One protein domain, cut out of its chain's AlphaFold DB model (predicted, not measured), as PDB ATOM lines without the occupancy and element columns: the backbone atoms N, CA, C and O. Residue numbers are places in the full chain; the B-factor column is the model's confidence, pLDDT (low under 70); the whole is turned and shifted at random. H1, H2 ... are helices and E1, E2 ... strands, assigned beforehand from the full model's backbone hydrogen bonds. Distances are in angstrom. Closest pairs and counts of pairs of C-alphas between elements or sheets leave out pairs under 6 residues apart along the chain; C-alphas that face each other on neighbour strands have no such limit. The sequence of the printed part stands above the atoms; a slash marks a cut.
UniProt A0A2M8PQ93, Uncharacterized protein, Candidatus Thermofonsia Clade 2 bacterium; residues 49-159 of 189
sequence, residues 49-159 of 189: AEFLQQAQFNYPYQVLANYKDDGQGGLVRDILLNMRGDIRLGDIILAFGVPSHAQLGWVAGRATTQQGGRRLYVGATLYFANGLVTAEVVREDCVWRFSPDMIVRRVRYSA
ATOM      1  N   ALA A  49     -15.384 -49.783 -46.361       87.75
ATOM      2  CA  ALA A  49     -16.011 -51.067 -46.062       87.75
ATOM      3  C   ALA A  49     -15.365 -51.737 -44.840       87.75
ATOM      4  O   ALA A  49     -16.079 -52.156 -43.932       87.75
ATOM      5  N   GLU A  50     -14.030 -51.752 -44.776       87.75
ATOM      6  CA  GLU A  50     -13.278 -52.269 -43.625       87.75
ATOM      7  C   GLU A  50     -13.623 -51.498 -42.346       87.75
ATOM      8  O   GLU A  50     -13.934 -52.100 -41.317       87.75
ATOM      9  N   PHE A  51     -13.659 -50.161 -42.422       87.06
ATOM     10  CA  PHE A  51     -14.058 -49.339 -41.281       87.06
ATOM     11  C   PHE A  51     -15.476 -49.666 -40.810       87.06
ATOM     12  O   PHE A  51     -15.696 -49.816 -39.614       87.06
ATOM     13  N   LEU A  52     -16.441 -49.801 -41.722       85.25
ATOM     14  CA  LEU A  52     -17.823 -50.119 -41.357       85.25
ATOM     15  C   LEU A  52     -17.973 -51.523 -40.762       85.25
ATOM     16  O   LEU A  52     -18.851 -51.708 -39.926       85.25
ATOM     17  N   GLN A  53     -17.134 -52.489 -41.144       83.50
ATOM     18  CA  GLN A  53     -17.117 -53.817 -40.521       83.50
ATOM     19  C   GLN A  53     -16.582 -53.766 -39.082       83.50
ATOM     20  O   GLN A  53     -17.115 -54.444 -38.208       83.50
ATOM     21  N   GLN A  54     -15.570 -52.936 -38.809       76.38
ATOM     22  CA  GLN A  54     -14.973 -52.814 -37.471       76.38
ATOM     23  C   GLN A  54     -15.656 -51.797 -36.552       76.38
ATOM     24  O   GLN A  54     -15.626 -51.949 -35.336       76.38
ATOM     25  N   ALA A  55     -16.316 -50.772 -37.087       68.19
ATOM     26  CA  ALA A  55     -16.993 -49.756 -36.283       68.19
ATOM     27  C   ALA A  55     -18.290 -50.264 -35.616       68.19
ATOM     28  O   ALA A  55     -18.902 -49.523 -34.850       68.19
ATOM     29  N   GLN A  56     -18.709 -51.511 -35.873       61.84
ATOM     30  CA  GLN A  56     -19.954 -52.107 -35.359       61.84
ATOM     31  C   GLN A  56     -19.938 -52.490 -33.870       61.84
ATOM     32  O   GLN A  56     -20.923 -53.028 -33.366       61.84
ATOM     33  N   PHE A  57     -18.873 -52.201 -33.129       59.00
ATOM     34  CA  PHE A  57     -18.826 -52.521 -31.704       59.00
ATOM     35  C   PHE A  57     -19.340 -51.359 -30.837       59.00
ATOM     36  O   PHE A  57     -19.016 -50.191 -31.052       59.00
ATOM     37  N   ASN A  58     -20.158 -51.694 -29.832       56.00
ATOM     38  CA  ASN A  58     -20.700 -50.768 -28.834       56.00
ATOM     39  C   ASN A  58     -19.576 -50.186 -27.963       56.00
ATOM     40  O   ASN A  58     -19.248 -50.726 -26.907       56.00
ATOM     41  N   TYR A  59     -18.992 -49.071 -28.392       65.25
ATOM     42  CA  TYR A  59     -18.028 -48.325 -27.591       65.25
ATOM     43  C   TYR A  59     -18.728 -47.286 -26.703       65.25
ATOM     44  O   TYR A  59     -19.756 -46.724 -27.086       65.25
ATOM     45  N   PRO A  60     -18.158 -46.941 -25.532       69.25
ATOM     46  CA  PRO A  60     -18.660 -45.846 -24.700       69.25
ATOM     47  C   PRO A  60     -18.403 -44.459 -25.321       69.25
ATOM     48  O   PRO A  60     -18.768 -43.435 -24.744       69.25
ATOM     49  N   TYR A  61     -17.782 -44.405 -26.499       71.00
ATOM     50  CA  TYR A  61     -17.476 -43.197 -27.252       71.00
ATOM     51  C   TYR A  61     -17.978 -43.313 -28.693       71.00
ATOM     52  O   TYR A  61     -18.116 -44.404 -29.241       71.00
ATOM     53  N   GLN A  62     -18.251 -42.167 -29.313       81.88
ATOM     54  CA  GLN A  62     -18.679 -42.130 -30.709       81.88
ATOM     55  C   GLN A  62     -17.448 -42.218 -31.617       81.88
ATOM     56  O   GLN A  62     -16.513 -41.435 -31.464       81.88
ATOM     57  N   VAL A  63     -17.478 -43.135 -32.581       84.56
ATOM     58  CA  VAL A  63     -16.448 -43.276 -33.615       84.56
ATOM     59  C   VAL A  63     -16.978 -42.681 -34.914       84.56
ATOM     60  O   VAL A  63     -18.071 -43.025 -35.362       84.56
ATOM     61  N   LEU A  64     -16.218 -41.773 -35.514       85.25
ATOM     62  CA  LEU A  64     -16.510 -41.170 -36.811       85.25
ATOM     63  C   LEU A  64     -15.321 -41.396 -37.739       85.25
ATOM     64  O   LEU A  64     -14.178 -41.344 -37.292       85.25
ATOM     65  N   ALA A  65     -15.574 -41.580 -39.030       86.69
ATOM     66  CA  ALA A  65     -14.526 -41.577 -40.039       86.69
ATOM     67  C   ALA A  65     -14.860 -40.591 -41.155       86.69
ATOM     68  O   ALA A  65     -16.002 -40.507 -41.611       86.69
ATOM     69  N   ASN A  66     -13.841 -39.855 -41.585       85.81
ATOM     70  CA  ASN A  66     -13.869 -39.085 -42.818       85.81
ATOM     71  C   ASN A  66     -13.251 -39.929 -43.923       85.81
ATOM     72  O   ASN A  66     -12.247 -40.602 -43.687       85.81
ATOM     73  N   TYR A  67     -13.787 -39.829 -45.132       84.81
ATOM     74  CA  TYR A  67     -13.304 -40.583 -46.283       84.81
ATOM     75  C   TYR A  67     -12.771 -39.635 -47.355       84.81
ATOM     76  O   TYR A  67     -13.258 -38.512 -47.502       84.81
ATOM     77  N   LYS A  68     -11.763 -40.085 -48.097       80.06
ATOM     78  CA  LYS A  68     -11.341 -39.484 -49.358       80.06
ATOM     79  C   LYS A  68     -11.908 -40.349 -50.473       80.06
ATOM     80  O   LYS A  68     -11.632 -41.544 -50.498       80.06
ATOM     81  N   ASP A  69     -12.689 -39.750 -51.361       72.88
ATOM     82  CA  ASP A  69     -13.152 -40.451 -52.554       72.88
ATOM     83  C   ASP A  69     -11.976 -40.643 -53.521       72.88
ATOM     84  O   ASP A  69     -11.251 -39.696 -53.834       72.88
ATOM     85  N   ASP A  70     -11.755 -41.886 -53.922       69.62
ATOM     86  CA  ASP A  70     -10.693 -42.332 -54.820       69.62
ATOM     87  C   ASP A  70     -11.233 -43.198 -55.971       69.62
ATOM     88  O   ASP A  70     -10.455 -43.773 -56.729       69.62
ATOM     89  N   GLY A  71     -12.562 -43.308 -56.108       62.81
ATOM     90  CA  GLY A  71     -13.203 -44.172 -57.100       62.81
ATOM     91  C   GLY A  71     -13.122 -45.678 -56.800       62.81
ATOM     92  O   GLY A  71     -13.625 -46.466 -57.597       62.81
ATOM     93  N   GLN A  72     -12.536 -46.096 -55.668       60.75
ATOM     94  CA  GLN A  72     -12.329 -47.504 -55.270       60.75
ATOM     95  C   GLN A  72     -12.984 -47.832 -53.912       60.75
ATOM     96  O   GLN A  72     -12.528 -48.687 -53.157       60.75
ATOM     97  N   GLY A  73     -14.091 -47.158 -53.586       67.06
ATOM     98  CA  GLY A  73     -14.837 -47.380 -52.339       67.06
ATOM     99  C   GLY A  73     -14.476 -46.424 -51.199       67.06
ATOM    100  O   GLY A  73     -15.098 -46.496 -50.138       67.06
ATOM    101  N   GLY A  74     -13.553 -45.489 -51.435       83.94
ATOM    102  CA  GLY A  74     -13.219 -44.394 -50.537       83.94
ATOM    103  C   GLY A  74     -12.316 -44.834 -49.389       83.94
ATOM    104  O   GLY A  74     -12.713 -45.607 -48.514       83.94
ATOM    105  N   LEU A  75     -11.100 -44.295 -49.353       88.25
ATOM    106  CA  LEU A  75     -10.154 -44.552 -48.271       88.25
ATOM    107  C   LEU A  75     -10.536 -43.757 -47.029       88.25
ATOM    108  O   LEU A  75     -10.922 -42.587 -47.107       88.25
ATOM    109  N   VAL A  76     -10.370 -44.368 -45.862       88.38
ATOM    110  CA  VAL A  76     -10.453 -43.674 -44.579       88.38
ATOM    111  C   VAL A  76      -9.353 -42.622 -44.546       88.38
ATOM    112  O   VAL A  76      -8.171 -42.947 -44.568       88.38
ATOM    113  N   ARG A  77      -9.726 -41.349 -44.483       89.31
ATOM    114  CA  ARG A  77      -8.783 -40.235 -44.366       89.31
ATOM    115  C   ARG A  77      -8.436 -39.956 -42.914       89.31
ATOM    116  O   ARG A  77      -7.268 -39.780 -42.595       89.31
ATOM    117  N   ASP A  78      -9.448 -39.905 -42.054       89.44
ATOM    118  CA  ASP A  78      -9.274 -39.647 -40.628       89.44
ATOM    119  C   ASP A  78     -10.277 -40.484 -39.828       89.44
ATOM    120  O   ASP A  78     -11.418 -40.647 -40.260       89.44
ATOM    121  N   ILE A  79      -9.882 -40.939 -38.640       89.69
ATOM    122  CA  ILE A  79     -10.763 -41.561 -37.643       89.69
ATOM    123  C   ILE A  79     -10.807 -40.635 -36.434       89.69
ATOM    124  O   ILE A  79      -9.765 -40.227 -35.930       89.69
ATOM    125  N   LEU A  80     -12.001 -40.296 -35.964       89.94
ATOM    126  CA  LEU A  80     -12.229 -39.458 -34.796       89.94
ATOM    127  C   LEU A  80     -12.953 -40.275 -33.729       89.94
ATOM    128  O   LEU A  80     -14.067 -40.748 -33.944       89.94
ATOM    129  N   LEU A  81     -12.337 -40.385 -32.558       88.81
ATOM    130  CA  LEU A  81     -12.928 -40.962 -31.359       88.81
ATOM    131  C   LEU A  81     -13.399 -39.806 -30.473       88.81
ATOM    132  O   LEU A  81     -12.576 -39.113 -29.879       88.81
ATOM    133  N   ASN A  82     -14.707 -39.554 -30.410       85.88
ATOM    134  CA  ASN A  82     -15.299 -38.538 -29.537       85.88
ATOM    135  C   ASN A  82     -15.585 -39.150 -28.164       85.88
ATOM    136  O   ASN A  82     -16.563 -39.877 -27.968       85.88
ATOM    137  N   MET A  83     -14.725 -38.819 -27.214       83.50
ATOM    138  CA  MET A  83     -14.708 -39.375 -25.871       83.50
ATOM    139  C   MET A  83     -15.724 -38.648 -24.984       83.50
ATOM    140  O   MET A  83     -15.830 -37.420 -25.017       83.50
ATOM    141  N   ARG A  84     -16.455 -39.387 -24.143       76.31
ATOM    142  CA  ARG A  84     -17.449 -38.821 -23.207       76.31
ATOM    143  C   ARG A  84     -16.851 -38.305 -21.893       76.31
ATOM    144  O   ARG A  84     -17.576 -38.025 -20.950       76.31
ATOM    145  N   GLY A  85     -15.534 -38.118 -21.861       72.44
ATOM    146  CA  GLY A  85     -14.803 -37.555 -20.731       72.44
ATOM    147  C   GLY A  85     -14.299 -38.558 -19.689       72.44
ATOM    148  O   GLY A  85     -13.729 -38.156 -18.678       72.44
ATOM    149  N   ASP A  86     -14.432 -39.856 -19.966       77.38
ATOM    150  CA  ASP A  86     -13.962 -40.941 -19.088       77.38
ATOM    151  C   ASP A  86     -12.440 -41.148 -19.117       77.38
ATOM    152  O   ASP A  86     -11.886 -41.911 -18.323       77.38
ATOM    153  N   ILE A  87     -11.757 -40.490 -20.053       85.81
ATOM    154  CA  ILE A  87     -10.330 -40.664 -20.304       85.81
ATOM    155  C   ILE A  87      -9.601 -39.376 -19.972       85.81
ATOM    156  O   ILE A  87     -10.043 -38.281 -20.331       85.81
ATOM    157  N   ARG A  88      -8.474 -39.523 -19.282       90.81
ATOM    158  CA  ARG A  88      -7.634 -38.416 -18.841       90.81
ATOM    159  C   ARG A  88      -6.377 -38.300 -19.693       90.81
ATOM    160  O   ARG A  88      -5.941 -39.268 -20.314       90.81
ATOM    161  N   LEU A  89      -5.775 -37.115 -19.715       91.62
ATOM    162  CA  LEU A  89      -4.525 -36.882 -20.436       91.62
ATOM    163  C   LEU A  89      -3.416 -37.841 -19.969       91.62
ATOM    164  O   LEU A  89      -2.664 -38.349 -20.796       91.62
ATOM    165  N   GLY A  90      -3.351 -38.153 -18.672       89.62
ATOM    166  CA  GLY A  90      -2.427 -39.162 -18.148       89.62
ATOM    167  C   GLY A  90      -2.602 -40.539 -18.801       89.62
ATOM    168  O   GLY A  90      -1.612 -41.145 -19.200       89.62
ATOM    169  N   ASP A  91      -3.846 -40.993 -18.996       87.75
ATOM    170  CA  ASP A  91      -4.146 -42.275 -19.656       87.75
ATOM    171  C   ASP A  91      -3.664 -42.277 -21.121       87.75
ATOM    172  O   ASP A  91      -3.105 -43.261 -21.600       87.75
ATOM    173  N   ILE A  92      -3.844 -41.159 -21.834       87.50
ATOM    174  CA  ILE A  92      -3.409 -40.994 -23.231       87.50
ATOM    175  C   ILE A  92      -1.885 -41.033 -23.354       87.50
ATOM    176  O   ILE A  92      -1.368 -41.678 -24.264       87.50
ATOM    177  N   ILE A  93      -1.162 -40.373 -22.445       89.50
ATOM    178  CA  ILE A  93       0.309 -40.386 -22.447       89.50
ATOM    179  C   ILE A  93       0.844 -41.779 -22.097       89.50
ATOM    180  O   ILE A  93       1.831 -42.216 -22.680       89.50
ATOM    181  N   LEU A  94       0.182 -42.513 -21.199       85.00
ATOM    182  CA  LEU A  94       0.528 -43.915 -20.940       85.00
ATOM    183  C   LEU A  94       0.302 -44.799 -22.174       85.00
ATOM    184  O   LEU A  94       1.090 -45.708 -22.421       85.00
ATOM    185  N   ALA A  95      -0.746 -44.532 -22.958       81.50
ATOM    186  CA  ALA A  95      -1.097 -45.334 -24.128       81.50
ATOM    187  C   ALA A  95      -0.235 -45.041 -25.371       81.50
ATOM    188  O   ALA A  95       0.167 -45.972 -26.066       81.50
ATOM    189  N   PHE A  96       0.040 -43.769 -25.674       82.81
ATOM    190  CA  PHE A  96       0.765 -43.362 -26.890       82.81
ATOM    191  C   PHE A  96       2.216 -42.945 -26.640       82.81
ATOM    192  O   PHE A  96       2.942 -42.651 -27.590       82.81
ATOM    193  N   GLY A  97       2.641 -42.893 -25.381       86.19
ATOM    194  CA  GLY A  97       3.909 -42.299 -24.988       86.19
ATOM    195  C   GLY A  97       3.839 -40.775 -24.916       86.19
ATOM    196  O   GLY A  97       2.777 -40.157 -24.830       86.19
ATOM    197  N   VAL A  98       5.012 -40.146 -24.921       90.44
ATOM    198  CA  VAL A  98       5.136 -38.695 -24.764       90.44
ATOM    199  C   VAL A  98       4.776 -37.991 -26.085       90.44
ATOM    200  O   VAL A  98       5.296 -38.375 -27.135       90.44
ATOM    201  N   PRO A  99       3.914 -36.959 -26.068       93.00
ATOM    202  CA  PRO A  99       3.615 -36.177 -27.264       93.00
ATOM    203  C   PRO A  99       4.866 -35.437 -27.746       93.00
ATOM    204  O   PRO A  99       5.684 -34.985 -26.946       93.00
ATOM    205  N   SER A 100       5.013 -35.263 -29.058       93.06
ATOM    206  CA  SER A 100       6.141 -34.508 -29.616       93.06
ATOM    207  C   SER A 100       5.940 -32.999 -29.457       93.06
ATOM    208  O   SER A 100       6.887 -32.262 -29.182       93.06
ATOM    209  N   HIS A 101       4.695 -32.544 -29.596       93.88
ATOM    210  CA  HIS A 101       4.297 -31.144 -29.502       93.88
ATOM    211  C   HIS A 101       2.962 -31.028 -28.778       93.88
ATOM    212  O   HIS A 101       2.149 -31.956 -28.791       93.88
ATOM    213  N   ALA A 102       2.715 -29.876 -28.166       93.25
ATOM    214  CA  ALA A 102       1.414 -29.586 -27.592       93.25
ATOM    215  C   ALA A 102       1.148 -28.088 -27.577       93.25
ATOM    216  O   ALA A 102       2.054 -27.287 -27.384       93.25
ATOM    217  N   GLN A 103      -0.113 -27.718 -27.742       89.94
ATOM    218  CA  GLN A 103      -0.553 -26.336 -27.757       89.94
ATOM    219  C   GLN A 103      -1.711 -26.163 -26.786       89.94
ATOM    220  O   GLN A 103      -2.792 -26.709 -26.995       89.94
ATOM    221  N   LEU A 104      -1.485 -25.372 -25.740       85.50
ATOM    222  CA  LEU A 104      -2.562 -24.685 -25.036       85.50
ATOM    223  C   LEU A 104      -2.982 -23.524 -25.932       85.50
ATOM    224  O   LEU A 104      -2.110 -22.801 -26.413       85.50
ATOM    225  N   GLY A 105      -4.269 -23.332 -26.203       73.75
ATOM    226  CA  GLY A 105      -4.591 -22.227 -27.109       73.75
ATOM    227  C   GLY A 105      -6.042 -21.948 -27.410       73.75
ATOM    228  O   GLY A 105      -6.310 -21.094 -28.247       73.75
ATOM    229  N   TRP A 106      -6.984 -22.635 -26.771       74.94
ATOM    230  CA  TRP A 106      -8.387 -22.343 -27.013       74.94
ATOM    231  C   TRP A 106      -9.191 -22.411 -25.728       74.94
ATOM    232  O   TRP A 106      -8.980 -23.268 -24.877       74.94
ATOM    233  N   VAL A 107     -10.129 -21.480 -25.605       69.25
ATOM    234  CA  VAL A 107     -11.171 -21.527 -24.589       69.25
ATOM    235  C   VAL A 107     -12.414 -22.067 -25.279       69.25
ATOM    236  O   VAL A 107     -12.914 -21.450 -26.219       69.25
ATOM    237  N   ALA A 108     -12.921 -23.218 -24.843       62.41
ATOM    238  CA  ALA A 108     -14.249 -23.650 -25.256       62.41
ATOM    239  C   ALA A 108     -15.280 -23.062 -24.299       62.41
ATOM    240  O   ALA A 108     -15.252 -23.309 -23.096       62.41
ATOM    241  N   GLY A 109     -16.215 -22.295 -24.850       55.25
ATOM    242  CA  GLY A 109     -17.396 -21.820 -24.146       55.25
ATOM    243  C   GLY A 109     -18.665 -22.341 -24.811       55.25
ATOM    244  O   GLY A 109     -18.738 -22.410 -26.035       55.25
ATOM    245  N   ARG A 110     -19.681 -22.613 -23.978       50.00
ATOM    246  CA  ARG A 110     -21.062 -23.053 -24.287       50.00
ATOM    247  C   ARG A 110     -21.320 -24.563 -24.238       50.00
ATOM    248  O   ARG A 110     -21.939 -25.122 -25.134       50.00
ATOM    249  N   ALA A 111     -20.990 -25.202 -23.120       46.00
ATOM    250  CA  ALA A 111     -21.948 -26.163 -22.577       46.00
ATOM    251  C   ALA A 111     -22.848 -25.384 -21.612       46.00
ATOM    252  O   ALA A 111     -22.391 -24.951 -20.554       46.00
ATOM    253  N   THR A 112     -24.094 -25.133 -22.008       45.16
ATOM    254  CA  THR A 112     -25.145 -24.773 -21.054       45.16
ATOM    255  C   THR A 112     -25.279 -25.980 -20.138       45.16
ATOM    256  O   THR A 112     -25.616 -27.068 -20.611       45.16
ATOM    257  N   THR A 113     -24.942 -25.852 -18.857       50.69
ATOM    258  CA  THR A 113     -25.279 -26.922 -17.918       50.69
ATOM    259  C   THR A 113     -26.802 -27.091 -17.921       50.69
ATOM    260  O   THR A 113     -27.532 -26.140 -18.218       50.69
ATOM    261  N   GLN A 114     -27.315 -28.270 -17.556       45.28
ATOM    262  CA  GLN A 114     -28.763 -28.458 -17.353       45.28
ATOM    263  C   GLN A 114     -29.359 -27.468 -16.322       45.28
ATOM    264  O   GLN A 114     -30.573 -27.336 -16.236       45.28
ATOM    265  N   GLN A 115     -28.512 -26.742 -15.581       50.91
ATOM    266  CA  GLN A 115     -28.855 -25.721 -14.589       50.91
ATOM    267  C   GLN A 115     -28.651 -24.268 -15.078       50.91
ATOM    268  O   GLN A 115     -28.691 -23.345 -14.273       50.91
ATOM    269  N   GLY A 116     -28.401 -24.029 -16.371       49.06
ATOM    270  CA  GLY A 116     -28.313 -22.671 -16.940       49.06
ATOM    271  C   GLY A 116     -26.976 -21.937 -16.741       49.06
ATOM    272  O   GLY A 116     -26.828 -20.807 -17.202       49.06
ATOM    273  N   GLY A 117     -25.975 -22.570 -16.122       56.31
ATOM    274  CA  GLY A 117     -24.627 -22.014 -15.984       56.31
ATOM    275  C   GLY A 117     -23.780 -22.239 -17.242       56.31
ATOM    276  O   GLY A 117     -23.792 -23.324 -17.825       56.31
ATOM    277  N   ARG A 118     -23.012 -21.228 -17.667       59.28
ATOM    278  CA  ARG A 118     -21.959 -21.390 -18.682       59.28
ATOM    279  C   ARG A 118     -20.667 -21.800 -17.982       59.28
ATOM    280  O   ARG A 118     -20.143 -21.025 -17.193       59.28
ATOM    281  N   ARG A 119     -20.140 -22.988 -18.291       64.50
ATOM    282  CA  ARG A 119     -18.761 -23.351 -17.930       64.50
ATOM    283  C   ARG A 119     -17.822 -23.014 -19.085       64.50
ATOM    284  O   ARG A 119     -18.116 -23.356 -20.236       64.50
ATOM    285  N   LEU A 120     -16.737 -22.316 -18.770       69.75
ATOM    286  CA  LEU A 120     -15.606 -22.112 -19.667       69.75
ATOM    287  C   LEU A 120     -14.603 -23.239 -19.438       69.75
ATOM    288  O   LEU A 120     -14.384 -23.667 -18.309       69.75
ATOM    289  N   TYR A 121     -14.017 -23.724 -20.525       78.62
ATOM    290  CA  TYR A 121     -13.010 -24.772 -20.489       78.62
ATOM    291  C   TYR A 121     -11.736 -24.256 -21.138       78.62
ATOM    292  O   TYR A 121     -11.790 -23.709 -22.240       78.62
ATOM    293  N   VAL A 122     -10.591 -24.490 -20.501       83.69
ATOM    294  CA  VAL A 122      -9.292 -24.335 -21.164       83.69
ATOM    295  C   VAL A 122      -9.004 -25.621 -21.913       83.69
ATOM    296  O   VAL A 122      -9.017 -26.708 -21.331       83.69
ATOM    297  N   GLY A 123      -8.774 -25.489 -23.211       89.25
ATOM    298  CA  GLY A 123      -8.505 -26.584 -24.115       89.25
ATOM    299  C   GLY A 123      -7.072 -26.597 -24.623       89.25
ATOM    300  O   GLY A 123      -6.393 -25.568 -24.726       89.25
ATOM    301  N   ALA A 124      -6.620 -27.799 -24.949       91.25
ATOM    302  CA  ALA A 124      -5.311 -28.035 -25.518       91.25
ATOM    303  C   ALA A 124      -5.361 -29.117 -26.593       91.25
ATOM    304  O   ALA A 124      -6.213 -30.007 -26.564       91.25
ATOM    305  N   THR A 125      -4.402 -29.054 -27.509       94.00
ATOM    306  CA  THR A 125      -4.181 -30.070 -28.538       94.00
ATOM    307  C   THR A 125      -2.793 -30.664 -28.356       94.00
ATOM    308  O   THR A 125      -1.809 -29.927 -28.287       94.00
ATOM    309  N   LEU A 126      -2.705 -31.989 -28.278       94.12
ATOM    310  CA  LEU A 126      -1.448 -32.731 -28.210       94.12
ATOM    311  C   LEU A 126      -1.220 -33.500 -29.505       94.12
ATOM    312  O   LEU A 126      -2.170 -34.040 -30.072       94.12
ATOM    313  N   TYR A 127       0.035 -33.571 -29.937       93.62
ATOM    314  CA  TYR A 127       0.450 -34.218 -31.175       93.62
ATOM    315  C   TYR A 127       1.376 -35.395 -30.857       93.62
ATOM    316  O   TYR A 127       2.420 -35.231 -30.227       93.62
ATOM    317  N   PHE A 128       1.004 -36.579 -31.328       91.75
ATOM    318  CA  PHE A 128       1.745 -37.831 -31.201       91.75
ATOM    319  C   PHE A 128       2.096 -38.355 -32.593       91.75
ATOM    320  O   PHE A 128       1.491 -37.942 -33.586       91.75
ATOM    321  N   ALA A 129       3.082 -39.254 -32.673       89.12
ATOM    322  CA  ALA A 129       3.505 -39.880 -33.929       89.12
ATOM    323  C   ALA A 129       3.676 -38.863 -35.080       89.12
ATOM    324  O   ALA A 129       3.108 -39.013 -36.159       89.12
ATOM    325  N   ASN A 130       4.406 -37.774 -34.808       86.88
ATOM    326  CA  ASN A 130       4.648 -36.671 -35.750       86.88
ATOM    327  C   ASN A 130       3.378 -36.017 -36.329       86.88
ATOM    328  O   ASN A 130       3.396 -35.523 -37.448       86.88
ATOM    329  N   GLY A 131       2.292 -35.982 -35.553       87.81
ATOM    330  CA  GLY A 131       1.027 -35.353 -35.937       87.81
ATOM    331  C   GLY A 131      -0.001 -36.322 -36.515       87.81
ATOM    332  O   GLY A 131      -1.162 -35.948 -36.646       87.81
ATOM    333  N   LEU A 132       0.367 -37.580 -36.782       90.44
ATOM    334  CA  LEU A 132      -0.567 -38.607 -37.262       90.44
ATOM    335  C   LEU A 132      -1.629 -38.980 -36.225       90.44
ATOM    336  O   LEU A 132      -2.690 -39.485 -36.589       90.44
ATOM    337  N   VAL A 133      -1.362 -38.719 -34.944       91.81
ATOM    338  CA  VAL A 133      -2.354 -38.842 -33.879       91.81
ATOM    339  C   VAL A 133      -2.437 -37.529 -33.117       91.81
ATOM    340  O   VAL A 133      -1.418 -37.001 -32.671       91.81
ATOM    341  N   THR A 134      -3.648 -37.006 -32.934       93.50
ATOM    342  CA  THR A 134      -3.883 -35.823 -32.098       93.50
ATOM    343  C   THR A 134      -4.904 -36.098 -31.008       93.50
ATOM    344  O   THR A 134      -5.863 -36.842 -31.212       93.50
ATOM    345  N   ALA A 135      -4.702 -35.505 -29.833       93.00
ATOM    346  CA  ALA A 135      -5.657 -35.554 -28.733       93.00
ATOM    347  C   ALA A 135      -6.088 -34.137 -28.349       93.00
ATOM    348  O   ALA A 135      -5.249 -33.288 -28.050       93.00
ATOM    349  N   GLU A 136      -7.396 -33.890 -28.339       92.50
ATOM    350  CA  GLU A 136      -7.992 -32.669 -27.798       92.50
ATOM    351  C   GLU A 136      -8.383 -32.924 -26.340       92.50
ATOM    352  O   GLU A 136      -9.153 -33.848 -26.042       92.50
ATOM    353  N   VAL A 137      -7.869 -32.097 -25.432       92.44
ATOM    354  CA  VAL A 137      -8.119 -32.199 -23.991       92.44
ATOM    355  C   VAL A 137      -8.660 -30.892 -23.433       92.44
ATOM    356  O   VAL A 137      -8.384 -29.826 -23.976       92.44
ATOM    357  N   VAL A 138      -9.422 -30.964 -22.344       90.88
ATOM    358  CA  VAL A 138     -10.009 -29.805 -21.664       90.88
ATOM    359  C   VAL A 138      -9.877 -29.895 -20.149       90.88
ATOM    360  O   VAL A 138      -9.814 -30.985 -19.585       90.88
ATOM    361  N   ARG A 139      -9.892 -28.748 -19.476       87.50
ATOM    362  CA  ARG A 139     -10.021 -28.623 -18.016       87.50
ATOM    363  C   ARG A 139     -11.010 -27.528 -17.646       87.50
ATOM    364  O   ARG A 139     -11.194 -26.584 -18.412       87.50
ATOM    365  N   GLU A 140     -11.632 -27.673 -16.482       81.31
ATOM    366  CA  GLU A 140     -12.703 -26.785 -16.000       81.31
ATOM    367  C   GLU A 140     -12.205 -25.618 -15.130       81.31
ATOM    368  O   GLU A 140     -12.939 -24.664 -14.920       81.31
ATOM    369  N   ASP A 141     -10.976 -25.669 -14.613       75.94
ATOM    370  CA  ASP A 141     -10.458 -24.741 -13.591       75.94
ATOM    371  C   ASP A 141      -9.685 -23.535 -14.163       75.94
ATOM    372  O   ASP A 141      -8.993 -22.832 -13.434       75.94
ATOM    373  N   CYS A 142      -9.788 -23.291 -15.471       75.62
ATOM    374  CA  CYS A 142      -9.226 -22.126 -16.161       75.62
ATOM    375  C   CYS A 142      -7.728 -21.837 -15.985       75.62
ATOM    376  O   CYS A 142      -7.240 -20.760 -16.332       75.62
ATOM    377  N   VAL A 143      -6.964 -22.831 -15.540       81.19
ATOM    378  CA  VAL A 143      -5.512 -22.719 -15.444       81.19
ATOM    379  C   VAL A 143      -4.874 -23.059 -16.791       81.19
ATOM    380  O   VAL A 143      -5.034 -24.164 -17.306       81.19
ATOM    381  N   TRP A 144      -4.077 -22.141 -17.339       83.06
ATOM    382  CA  TRP A 144      -3.317 -22.325 -18.584       83.06
ATOM    383  C   TRP A 144      -2.067 -23.191 -18.385       83.06
ATOM    384  O   TRP A 144      -0.937 -22.753 -18.583       83.06
ATOM    385  N   ARG A 145      -2.272 -24.444 -17.973       86.00
ATOM    386  CA  ARG A 145      -1.217 -25.458 -17.865       86.00
ATOM    387  C   ARG A 145      -1.743 -26.835 -18.234       86.00
ATOM    388  O   ARG A 145      -2.928 -27.128 -18.055       86.00
ATOM    389  N   PHE A 146      -0.847 -27.709 -18.670       89.19
ATOM    390  CA  PHE A 146      -1.171 -29.122 -18.811       89.19
ATOM    391  C   PHE A 146      -1.283 -29.786 -17.444       89.19
ATOM    392  O   PHE A 146      -0.557 -29.452 -16.511       89.19
ATOM    393  N   SER A 147      -2.196 -30.742 -17.331       90.00
ATOM    394  CA  SER A 147      -2.359 -31.544 -16.125       90.00
ATOM    395  C   SER A 147      -2.805 -32.951 -16.504       90.00
ATOM    396  O   SER A 147      -3.567 -33.104 -17.463       90.00
ATOM    397  N   PRO A 148      -2.340 -33.995 -15.800       91.06
ATOM    398  CA  PRO A 148      -2.710 -35.368 -16.126       91.06
ATOM    399  C   PRO A 148      -4.220 -35.625 -16.013       91.06
ATOM    400  O   PRO A 148      -4.717 -36.548 -16.650       91.06
ATOM    401  N   ASP A 149      -4.954 -34.806 -15.257       90.44
ATOM    402  CA  ASP A 149      -6.402 -34.897 -15.045       90.44
ATOM    403  C   ASP A 149      -7.258 -34.218 -16.131       90.44
ATOM    404  O   ASP A 149      -8.490 -34.325 -16.084       90.44
ATOM    405  N   MET A 150      -6.642 -33.554 -17.121       91.12
ATOM    406  CA  MET A 150      -7.383 -32.952 -18.231       91.12
ATOM    407  C   MET A 150      -8.222 -34.022 -18.934       91.12
ATOM    408  O   MET A 150      -7.751 -35.122 -19.227       91.12
ATOM    409  N   ILE A 151      -9.481 -33.693 -19.196       90.94
ATOM    410  CA  ILE A 151     -10.460 -34.573 -19.815       90.94
ATOM    411  C   ILE A 151     -10.175 -34.653 -21.305       90.94
ATOM    412  O   ILE A 151     -10.167 -33.636 -21.997       90.94
ATOM    413  N   VAL A 152     -10.010 -35.858 -21.828       90.44
ATOM    414  CA  VAL A 152      -9.881 -36.088 -23.263       90.44
ATOM    415  C   VAL A 152     -11.263 -35.992 -23.886       90.44
ATOM    416  O   VAL A 152     -12.190 -36.705 -23.502       90.44
ATOM    417  N   ARG A 153     -11.403 -35.090 -24.854       89.06
ATOM    418  CA  ARG A 153     -12.627 -34.872 -25.631       89.06
ATOM    419  C   ARG A 153     -12.612 -35.667 -26.919       89.06
ATOM    420  O   ARG A 153     -13.645 -36.176 -27.349       89.06
ATOM    421  N   ARG A 154     -11.446 -35.737 -27.552       90.25
ATOM    422  CA  ARG A 154     -11.301 -36.343 -28.863       90.25
ATOM    423  C   ARG A 154      -9.906 -36.903 -29.052       90.25
ATOM    424  O   ARG A 154      -8.937 -36.261 -28.665       90.25
ATOM    425  N   VAL A 155      -9.822 -38.050 -29.713       91.56
ATOM    426  CA  VAL A 155      -8.585 -38.550 -30.321       91.56
ATOM    427  C   VAL A 155      -8.812 -38.659 -31.823       91.56
ATOM    428  O   VAL A 155      -9.846 -39.167 -32.249       91.56
ATOM    429  N   ARG A 156      -7.880 -38.166 -32.633       91.88
ATOM    430  CA  ARG A 156      -7.910 -38.295 -34.090       91.88
ATOM    431  C   ARG A 156      -6.712 -39.104 -34.563       91.88
ATOM    432  O   ARG A 156      -5.594 -38.811 -34.160       91.88
ATOM    433  N   TYR A 157      -6.963 -40.048 -35.462       91.19
ATOM    434  CA  TYR A 157      -5.957 -40.729 -36.272       91.19
ATOM    435  C   TYR A 157      -6.069 -40.197 -37.697       91.19
ATOM    436  O   TYR A 157      -7.158 -40.223 -38.271       91.19
ATOM    437  N   SER A 158      -4.971 -39.710 -38.254       90.62
ATOM    438  CA  SER A 158      -4.927 -39.036 -39.550       90.62
ATOM    439  C   SER A 158      -4.097 -39.845 -40.541       90.62
ATOM    440  O   SER A 158      -3.067 -40.415 -40.178       90.62
ATOM    441  N   ALA A 159      -4.518 -39.870 -41.806       89.31
ATOM    442  CA  ALA A 159      -3.702 -40.421 -42.882       89.31
ATOM    443  C   ALA A 159      -2.400 -39.620 -43.027       89.31
ATOM    444  O   ALA A 159      -2.415 -38.403 -42.812       89.31
TER     445      ALA A 159
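What this domain is: This is residues 49 to 159 of the 189 residues of an uncharacterized protein of Candidatus Thermofonsia Clade 2 bacterium (UniProt A0A2M8PQ93). A single strongly twisted sheet of six strands is curled like part of a barrel, with the short helix H2 covering E5 on one face and the short helix H1 near the E1 and E2 end. The turns of the hairpins E1 and E2 and E3 and E4 hold the two C-alphas farthest apart, those of Gln 72 and Gln 115. The printed part has 111 residues, with two named helices and six named strands that follow each other along the chain as H1 E1 E2 H2 E3 E4 E5 E6; the sheet order is E1 - E2 - E6 - E5 - E4 - E3, all antiparallel, and the class is mixed, helices and strands. It is only just compact, close to loose, with a radius of gyration of the C-alphas of 15.8 A and spans of 47 by 35 by 22 A.

Where its parts are: E1 covers residues 62 to 68 (20.2 A), E2 75 to 82 (20.3 A), E6 151 to 158 (21.0 A), E5 133 to 139 (20.4 A), E4 118 to 128 (31.4 A) and E3 101 to 112 (31.3 A). H1 is residues 49 to 54, from C-alpha 49 at (-16.011, -51.067, -46.062), 8.8 A long; H2 is residues 89 to 96, 10.6 A. E6 ends with C-alpha 158 at (-4.927, -39.036, -39.550).

How they stand to each other: E3 to E6 form a meander, each strand the antiparallel neighbour of the one before. N 64 and O 80 of E1 and E2 are 2.9 A apart, N 79 and O 157 of E2 and E6 2.8 A, N 136 and O 154 of E5 and E6 2.8 A, N 124 and O 137 of E4 and E5 2.9 A, and N 103 and O 125 of E3 and E4 2.8 A, each within hydrogen-bond range. E3 bends by 53 degrees at residue 105. H2 is on the sheet at a height of 9.4 A, over E5 and along the strands, at 1 degrees to E5 on the local plane; its closest C-alphas to E6 are Leu 89 and Val 152, 6.1 A. H1 is on the sheet, its closest C-alphas to E2 being Phe 51 and Val 76, 7.5 A. In H1 and H2 every O i to N i+4 pair is within hydrogen-bond range. H1 and H2 are apart, and so are the edge strands E1 and E3.

The domain as a whole: Gln 72 and Gln 115 have C-alphas 49.0 A apart. The printed part has no cut, and the link E5 to E6, 11 residues, is long. Mean pLDDT of the printed part is 80.8; residues 55 to 60, 70 to 73 and 107 to 120 are under 70.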